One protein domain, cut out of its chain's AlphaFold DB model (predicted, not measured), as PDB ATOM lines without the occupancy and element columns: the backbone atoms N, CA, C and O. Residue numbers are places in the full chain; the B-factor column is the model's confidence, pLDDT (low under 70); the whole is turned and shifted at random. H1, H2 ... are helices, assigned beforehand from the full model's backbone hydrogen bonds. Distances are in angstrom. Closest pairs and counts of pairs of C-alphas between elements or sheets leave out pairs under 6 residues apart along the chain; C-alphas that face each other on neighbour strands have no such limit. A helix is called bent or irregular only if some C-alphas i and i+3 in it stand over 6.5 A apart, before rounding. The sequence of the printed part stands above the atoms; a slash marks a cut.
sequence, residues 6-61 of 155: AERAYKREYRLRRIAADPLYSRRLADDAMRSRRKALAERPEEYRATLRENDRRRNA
ATOM      1  N   ALA A   6     -22.730 -28.934  22.347       93.81
ATOM      2  CA  ALA A   6     -21.596 -29.426  21.564       93.81
ATOM      3  C   ALA A   6     -21.891 -30.806  20.943       93.81
ATOM      4  O   ALA A   6     -21.696 -31.014  19.746       93.81
ATOM      5  N   GLU A   7     -22.462 -31.741  21.711       94.00
ATOM      6  CA  GLU A   7     -22.895 -33.034  21.171       94.00
ATOM      7  C   GLU A   7     -24.051 -32.921  20.170       94.00
ATOM      8  O   GLU A   7     -24.121 -33.722  19.233       94.00
ATOM      9  N   ARG A   8     -24.980 -31.969  20.359       93.00
ATOM     10  CA  ARG A   8     -26.055 -31.691  19.389       93.00
ATOM     11  C   ARG A   8     -25.479 -31.176  18.069       93.00
ATOM     12  O   ARG A   8     -25.866 -31.691  17.019       93.00
ATOM     13  N   ALA A   9     -24.558 -30.214  18.125       93.50
ATOM     14  CA  ALA A   9     -23.867 -29.655  16.967       93.50
ATOM     15  C   ALA A   9     -23.079 -30.741  16.222       93.50
ATOM     16  O   ALA A   9     -23.382 -31.021  15.061       93.50
ATOM     17  N   TYR A  10     -22.210 -31.474  16.924       95.44
ATOM     18  CA  TYR A  10     -21.438 -32.583  16.357       95.44
ATOM     19  C   TYR A  10     -22.325 -33.644  15.682       95.44
ATOM     20  O   TYR A  10     -22.072 -34.051  14.548       95.44
ATOM     21  N   LYS A  11     -23.426 -34.070  16.324       92.38
ATOM     22  CA  LYS A  11     -24.357 -35.062  15.743       92.38
ATOM     23  C   LYS A  11     -25.133 -34.514  14.533       92.38
ATOM     24  O   LYS A  11     -25.517 -35.299  13.659       92.38
ATOM     25  N   ARG A  12     -25.343 -33.193  14.438       92.50
ATOM     26  CA  ARG A  12     -25.908 -32.515  13.257       92.50
ATOM     27  C   ARG A  12     -24.887 -32.452  12.119       92.50
ATOM     28  O   ARG A  12     -25.209 -32.866  11.009       92.50
ATOM     29  N   GLU A  13     -23.671 -31.998  12.392       95.00
ATOM     30  CA  GLU A  13     -22.572 -31.882  11.423       95.00
ATOM     31  C   GLU A  13     -22.158 -33.240  10.853       95.00
ATOM     32  O   GLU A  13     -22.090 -33.396   9.635       95.00
ATOM     33  N   TYR A  14     -21.994 -34.255  11.707       93.75
ATOM     34  CA  TYR A  14     -21.743 -35.634  11.286       93.75
ATOM     35  C   TYR A  14     -22.807 -36.123  10.292       93.75
ATOM     36  O   TYR A  14     -22.479 -36.684   9.245       93.75
ATOM     37  N   ARG A  15     -24.093 -35.863  10.575       91.31
ATOM     38  CA  ARG A  15     -25.190 -36.226   9.668       91.31
ATOM     39  C   ARG A  15     -25.128 -35.446   8.355       91.31
ATOM     40  O   ARG A  15     -25.322 -36.054   7.307       91.31
ATOM     41  N   LEU A  16     -24.849 -34.142   8.390       93.69
ATOM     42  CA  LEU A  16     -24.708 -33.324   7.181       93.69
ATOM     43  C   LEU A  16     -23.540 -33.814   6.311       93.69
ATOM     44  O   LEU A  16     -23.732 -34.027   5.118       93.69
ATOM     45  N   ARG A  17     -22.378 -34.118   6.906       95.81
ATOM     46  CA  ARG A  17     -21.223 -34.710   6.210       95.81
ATOM     47  C   ARG A  17     -21.556 -36.070   5.585       95.81
ATOM     48  O   ARG A  17     -21.149 -36.336   4.459       95.81
ATOM     49  N   ARG A  18     -22.328 -36.917   6.280       95.75
ATOM     50  CA  ARG A  18     -22.821 -38.195   5.732       95.75
ATOM     51  C   ARG A  18     -23.807 -38.010   4.574       95.75
ATOM     52  O   ARG A  18     -23.737 -38.794   3.641       95.75
ATOM     53  N   ILE A  19     -24.685 -37.006   4.615       94.00
ATOM     54  CA  ILE A  19     -25.620 -36.692   3.516       94.00
ATOM     55  C   ILE A  19     -24.877 -36.102   2.308       94.00
ATOM     56  O   ILE A  19     -25.194 -36.447   1.177       94.00
ATOM     57  N   ALA A  20     -23.866 -35.257   2.530       93.94
ATOM     58  CA  ALA A  20     -23.057 -34.679   1.456       93.94
ATOM     59  C   ALA A  20     -22.222 -35.739   0.712       93.94
ATOM     60  O   ALA A  20     -22.123 -35.694  -0.509       93.94
ATOM     61  N   ALA A  21     -21.661 -36.715   1.434       95.56
ATOM     62  CA  ALA A  21     -20.927 -37.837   0.839       95.56
ATOM     63  C   ALA A  21     -21.839 -38.929   0.236       95.56
ATOM     64  O   ALA A  21     -21.369 -39.784  -0.511       95.56
ATOM     65  N   ASP A  22     -23.122 -38.947   0.602       95.19
ATOM     66  CA  ASP A  22     -24.099 -39.963   0.210       95.19
ATOM     67  C   ASP A  22     -25.524 -39.383   0.323       95.19
ATOM     68  O   ASP A  22     -26.156 -39.489   1.382       95.19
ATOM     69  N   PRO A  23     -26.079 -38.792  -0.754       92.69
ATOM     70  CA  PRO A  23     -27.417 -38.192  -0.730       92.69
ATOM     71  C   PRO A  23     -28.535 -39.175  -0.343       92.69
ATOM     72  O   PRO A  23     -29.582 -38.773   0.167       92.69
ATOM     73  N   LEU A  24     -28.309 -40.483  -0.525       94.75
ATOM     74  CA  LEU A  24     -29.242 -41.550  -0.160       94.75
ATOM     75  C   LEU A  24     -29.014 -42.100   1.261       94.75
ATOM     76  O   LEU A  24     -29.708 -43.041   1.658       94.75
ATOM     77  N   TYR A  25     -28.089 -41.534   2.044       93.00
ATOM     78  CA  TYR A  25     -27.781 -41.960   3.416       93.00
ATOM     79  C   TYR A  25     -29.021 -41.922   4.319       93.00
ATOM     80  O   TYR A  25     -29.398 -42.929   4.919       93.00
ATOM     81  N   SER A  26     -29.707 -40.774   4.359       92.06
ATOM     82  CA  SER A  26     -30.928 -40.587   5.154       92.06
ATOM     83  C   SER A  26     -32.071 -41.504   4.718       92.06
ATOM     84  O   SER A  26     -32.854 -41.936   5.563       92.06
ATOM     85  N   ARG A  27     -32.163 -41.816   3.416       92.50
ATOM     86  CA  ARG A  27     -33.191 -42.710   2.868       92.50
ATOM     87  C   ARG A  27     -32.942 -44.151   3.302       92.50
ATOM     88  O   ARG A  27     -33.808 -44.737   3.939       92.50
ATOM     89  N   ARG A  28     -31.741 -44.684   3.065       93.38
ATOM     90  CA  ARG A  28     -31.398 -46.064   3.448       93.38
ATOM     91  C   ARG A  28     -31.485 -46.280   4.958       93.38
ATOM     92  O   ARG A  28     -32.077 -47.264   5.377       93.38
ATOM     93  N   LEU A  29     -31.051 -45.311   5.772       92.62
ATOM     94  CA  LEU A  29     -31.234 -45.350   7.228       92.62
ATOM     95  C   LEU A  29     -32.722 -45.425   7.641       92.62
ATOM     96  O   LEU A  29     -33.061 -46.097   8.618       92.62
ATOM     97  N   ALA A  30     -33.622 -44.759   6.910       92.81
ATOM     98  CA  ALA A  30     -35.064 -44.866   7.126       92.81
ATOM     99  C   ALA A  30     -35.630 -46.214   6.635       92.81
ATOM    100  O   ALA A  30     -36.480 -46.795   7.315       92.81
ATOM    101  N   ASP A  31     -35.129 -46.739   5.515       95.06
ATOM    102  CA  ASP A  31     -35.507 -48.048   4.971       95.06
ATOM    103  C   ASP A  31     -35.064 -49.196   5.902       95.06
ATOM    104  O   ASP A  31     -35.846 -50.107   6.166       95.06
ATOM    105  N   ASP A  32     -33.858 -49.132   6.479       95.44
ATOM    106  CA  ASP A  32     -33.349 -50.082   7.484       95.44
ATOM    107  C   ASP A  32     -34.134 -50.016   8.795       95.44
ATOM    108  O   ASP A  32     -34.460 -51.051   9.390       95.44
ATOM    109  N   ALA A  33     -34.516 -48.809   9.222       94.06
ATOM    110  CA  ALA A  33     -35.423 -48.630  10.346       94.06
ATOM    111  C   ALA A  33     -36.818 -49.210  10.042       94.06
ATOM    112  O   ALA A  33     -37.431 -49.808  10.927       94.06
ATOM    113  N   MET A  34     -37.329 -49.091   8.809       94.56
ATOM    114  CA  MET A  34     -38.599 -49.711   8.413       94.56
ATOM    115  C   MET A  34     -38.492 -51.241   8.352       94.56
ATOM    116  O   MET A  34     -39.366 -51.916   8.898       94.56
ATOM    117  N   ARG A  35     -37.425 -51.793   7.755       95.88
ATOM    118  CA  ARG A  35     -37.137 -53.239   7.720       95.88
ATOM    119  C   ARG A  35     -37.100 -53.823   9.130       95.88
ATOM    120  O   ARG A  35     -37.853 -54.747   9.423       95.88
ATOM    121  N   SER A  36     -36.310 -53.222  10.019       94.56
ATOM    122  CA  SER A  36     -36.177 -53.652  11.419       94.56
ATOM    123  C   SER A  36     -37.511 -53.637  12.174       94.56
ATOM    124  O   SER A  36     -37.825 -54.588  12.884       94.56
ATOM    125  N   ARG A  37     -38.342 -52.599  11.982       94.12
ATOM    126  CA  ARG A  37     -39.681 -52.514  12.599       94.12
ATOM    127  C   ARG A  37     -40.657 -53.552  12.050       94.12
ATOM    128  O   ARG A  37     -41.407 -54.131  12.826       94.12
ATOM    129  N   ARG A  38     -40.656 -53.792  10.730       95.25
ATOM    130  CA  ARG A  38     -41.487 -54.834  10.099       95.25
ATOM    131  C   ARG A  38     -41.098 -56.221  10.609       95.25
ATOM    132  O   ARG A  38     -41.981 -56.976  10.993       95.25
ATOM    133  N   LYS A  39     -39.792 -56.508  10.686       96.88
ATOM    134  CA  LYS A  39     -39.253 -57.754  11.247       96.88
ATOM    135  C   LYS A  39     -39.698 -57.950  12.703       96.88
ATOM    136  O   LYS A  39     -40.331 -58.953  13.005       96.88
ATOM    137  N   ALA A  40     -39.481 -56.959  13.571       94.25
ATOM    138  CA  ALA A  40     -39.888 -57.031  14.977       94.25
ATOM    139  C   ALA A  40     -41.408 -57.211  15.167       94.25
ATOM    140  O   ALA A  40     -41.826 -57.986  16.022       94.25
ATOM    141  N   LEU A  41     -42.237 -56.539  14.358       94.44
ATOM    142  CA  LEU A  41     -43.696 -56.685  14.405       94.44
ATOM    143  C   LEU A  41     -44.182 -58.059  13.906       94.44
ATOM    144  O   LEU A  41     -45.233 -58.505  14.351       94.44
ATOM    145  N   ALA A  42     -43.452 -58.711  12.997       96.19
ATOM    146  CA  ALA A  42     -43.786 -60.044  12.495       96.19
ATOM    147  C   ALA A  42     -43.312 -61.162  13.440       96.19
ATOM    148  O   ALA A  42     -44.077 -62.071  13.736       96.19
ATOM    149  N   GLU A  43     -42.073 -61.083  13.931       97.50
ATOM    150  CA  GLU A  43     -41.472 -62.117  14.787       97.50
ATOM    151  C   GLU A  43     -41.961 -62.048  16.237       97.50
ATOM    152  O   GLU A  43     -42.182 -63.078  16.865       97.50
ATOM    153  N   ARG A  44     -42.082 -60.835  16.797       96.31
ATOM    154  CA  ARG A  44     -42.364 -60.599  18.224       96.31
ATOM    155  C   ARG A  44     -43.385 -59.462  18.399       96.31
ATOM    156  O   ARG A  44     -43.078 -58.433  19.015       96.31
ATOM    157  N   PRO A  45     -44.612 -59.613  17.852       95.81
ATOM    158  CA  PRO A  45     -45.629 -58.561  17.835       95.81
ATOM    159  C   PRO A  45     -45.972 -58.020  19.225       95.81
ATOM    160  O   PRO A  45     -46.215 -56.822  19.364       95.81
ATOM    161  N   GLU A  46     -46.004 -58.874  20.248       97.06
ATOM    162  CA  GLU A  46     -46.412 -58.489  21.603       97.06
ATOM    163  C   GLU A  46     -45.336 -57.677  22.323       97.06
ATOM    164  O   GLU A  46     -45.627 -56.565  22.764       97.06
ATOM    165  N   GLU A  47     -44.084 -58.147  22.340       96.44
ATOM    166  CA  GLU A  47     -42.932 -57.378  22.837       96.44
ATOM    167  C   GLU A  47     -42.807 -56.027  22.120       96.44
ATOM    168  O   GLU A  47     -42.648 -54.977  22.748       96.44
ATOM    169  N   TYR A  48     -42.921 -56.022  20.788       94.31
ATOM    170  CA  TYR A  48     -42.809 -54.794  20.011       94.31
ATOM    171  C   TYR A  48     -43.950 -53.813  20.344       94.31
ATOM    172  O   TYR A  48     -43.708 -52.625  20.565       94.31
ATOM    173  N   ARG A  49     -45.193 -54.291  20.491       94.19
ATOM    174  CA  ARG A  49     -46.319 -53.462  20.965       94.19
ATOM    175  C   ARG A  49     -46.130 -52.997  22.417       94.19
ATOM    176  O   ARG A  49     -46.481 -51.857  22.723       94.19
ATOM    177  N   ALA A  50     -45.562 -53.821  23.296       95.62
ATOM    178  CA  ALA A  50     -45.274 -53.465  24.685       95.62
ATOM    179  C   ALA A  50     -44.221 -52.348  24.773       95.62
ATOM    180  O   ALA A  50     -44.484 -51.315  25.392       95.62
ATOM    181  N   THR A  51     -43.092 -52.484  24.070       94.12
ATOM    182  CA  THR A  51     -42.051 -51.441  24.012       94.12
ATOM    183  C   THR A  51     -42.562 -50.140  23.391       94.12
ATOM    184  O   THR A  51     -42.166 -49.064  23.838       94.12
ATOM    185  N   LEU A  52     -43.481 -50.180  22.415       92.00
ATOM    186  CA  LEU A  52     -44.154 -48.973  21.917       92.00
ATOM    187  C   LEU A  52     -45.041 -48.319  22.993       92.00
ATOM    188  O   LEU A  52     -44.926 -47.113  23.212       92.00
ATOM    189  N   ARG A  53     -45.868 -49.100  23.707       92.44
ATOM    190  CA  ARG A  53     -46.719 -48.618  24.818       92.44
ATOM    191  C   ARG A  53     -45.909 -48.051  25.988       92.44
ATOM    192  O   ARG A  53     -46.363 -47.130  26.660       92.44
ATOM    193  N   GLU A  54     -44.735 -48.603  26.274       94.69
ATOM    194  CA  GLU A  54     -43.822 -48.085  27.299       94.69
ATOM    195  C   GLU A  54     -43.120 -46.802  26.834       94.69
ATOM    196  O   GLU A  54     -43.095 -45.812  27.562       94.69
ATOM    197  N   ASN A  55     -42.617 -46.770  25.595       90.75
ATOM    198  CA  ASN A  55     -42.002 -45.569  25.028       90.75
ATOM    199  C   ASN A  55     -42.980 -44.397  24.931       90.75
ATOM    200  O   ASN A  55     -42.551 -43.254  25.099       90.75
ATOM    201  N   ASP A  56     -44.262 -44.660  24.672       89.06
ATOM    202  CA  ASP A  56     -45.285 -43.621  24.680       89.06
ATOM    203  C   ASP A  56     -45.611 -43.155  26.107       89.06
ATOM    204  O   ASP A  56     -45.483 -41.964  26.380       89.06
ATOM    205  N   ARG A  57     -45.865 -44.073  27.057       89.12
ATOM    206  CA  ARG A  57     -46.043 -43.729  28.485       89.12
ATOM    207  C   ARG A  57     -44.880 -42.900  29.038       89.12
ATOM    208  O   ARG A  57     -45.110 -41.871  29.661       89.12
ATOM    209  N   ARG A  58     -43.631 -43.279  28.746       89.44
ATOM    210  CA  ARG A  58     -42.425 -42.523  29.132       89.44
ATOM    211  C   ARG A  58     -42.310 -41.171  28.423       89.44
ATOM    212  O   ARG A  58     -41.770 -40.227  28.993       89.44
ATOM    213  N   ARG A  59     -42.776 -41.057  27.174       84.19
ATOM    214  CA  ARG A  59     -42.789 -39.783  26.438       84.19
ATOM    215  C   ARG A  59     -43.842 -38.831  26.989       84.19
ATOM    216  O   ARG A  59     -43.548 -37.645  27.064       84.19
ATOM    217  N   ASN A  60     -45.007 -39.356  27.354       87.06
ATOM    218  CA  ASN A  60     -46.246 -38.643  27.664       87.06
ATOM    219  C   ASN A  60     -46.597 -38.732  29.167       87.06
ATOM    220  O   ASN A  60     -47.767 -38.766  29.537       87.06
ATOM    221  N   ALA A  61     -45.575 -38.800  30.027       88.69
ATOM    222  CA  ALA A  61     -45.703 -39.108  31.456       88.69
ATOM    223  C   ALA A  61     -46.355 -38.002  32.315       88.69
ATOM    224  O   ALA A  61     -46.649 -38.242  33.481       88.69
TER     225      ALA A  61
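What this domain is: This is residues 6 to 61 of the 155 residues of an uncharacterized protein of Gammaproteobacteria bacterium RIFCSPHIGHO2_12_FULL_63_22 (UniProt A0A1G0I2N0). Three helices make an open, flat U: the long helix H2 is the crossbar, and H1 and H3 are two arms that go off from its two ends to the same side, H1 at a nearly square corner of 78 degrees and H3 folded back more sharply, its line at 58 degrees to that of H2. The arms meet the crossbar only at the corners, and the space between them is empty, with residues 6 to 14 of H1 and residues 50 to 61, of which 50 to 59 belong to H3, standing free. The printed part has 56 residues with three named helices, in the order H1, H2, H3 along the chain, and no named strand; its class is all helix. The whole is only just extended, close to loose, with a radius of gyration of the C-alphas of 15.5 A, and the C-alphas span 39 by 28 by 12 A along their three main axes.

Where its parts are: Begin with the longest helix, H2, residues 25 to 43, 19 residues in all. Find C-alpha 25, of Tyr 25, at (-27.781, -41.960, 3.416); from there the helix runs 26.9 A to C-alpha 43, of Glu 43, at (-41.472, -62.117, 14.787). Now go back along the chain to H1, residues 6 to 21, which has 16 residues. Its first C-alpha, of Ala 6, is at (-21.596, -29.426, 21.564), and its last, of Ala 21, lies 22.4 A away; between the two the z values go from 21.564 to 0.839. Then look past H2 to H3, residues 45 to 59, with 15 residues and 20.8 A from first to last C-alpha. It begins at Pro 45 and ends at Arg 59, whose C-alpha is at (-42.789, -39.783, 26.438). None of the three helices is bent.

How they stand to each other: Start again from H2, which touches both of the other helices, each with a small part of its length. At its first end, look at residues 25 to 26: with these alone it touches H1, which for its part uses residues 18 to 19 alone. H1 and H2 only just touch, and only at the corner by their link, with 3 pairs of C-alphas within 8 A. The closest C-alphas of the two are those of Ile 19 and Tyr 25, 5.7 A apart. Their lines stand at 78 degrees, about perpendicular, and their centres are 21.6 A apart. At the other end of H2, look at residues 40 to 41, which alone touch H3, there with its residues 48 to 49 alone. H2 and H3 also only just touch, and only at the corner by their link, with 3 pairs of C-alphas within 8 A. Here the closest C-alphas are those of Leu 41 and Tyr 48, 6.0 A apart. The two helices run opposite ways at a steep tilt of 58 degrees, and their centres are 16.9 A apart. H1 and H3 are apart. Between the two corners, residues 28 to 36 of H2 stand free. In the backbone of H1, H2 and H3 you will find every O i to N i+4 pair within hydrogen-bond range.

The domain as a whole: The two C-alphas farthest apart are those of Ala 21, where H1 ends, and Ala 61, the last printed residue, at 39.4 A. From the first printed C-alpha, of Ala 6, to the last, of Ala 61, it is 27.8 A. The printed part has no cut and runs from residue 6 to residue 61 of a full chain of 155 residues. The link from H1 to H2, residues 22 to 24, is tight, and so is the link from H2 to H3, Arg 44. In the B-factor column the model's mean pLDDT of the printed part is 93.6, and no printed residue is under 70.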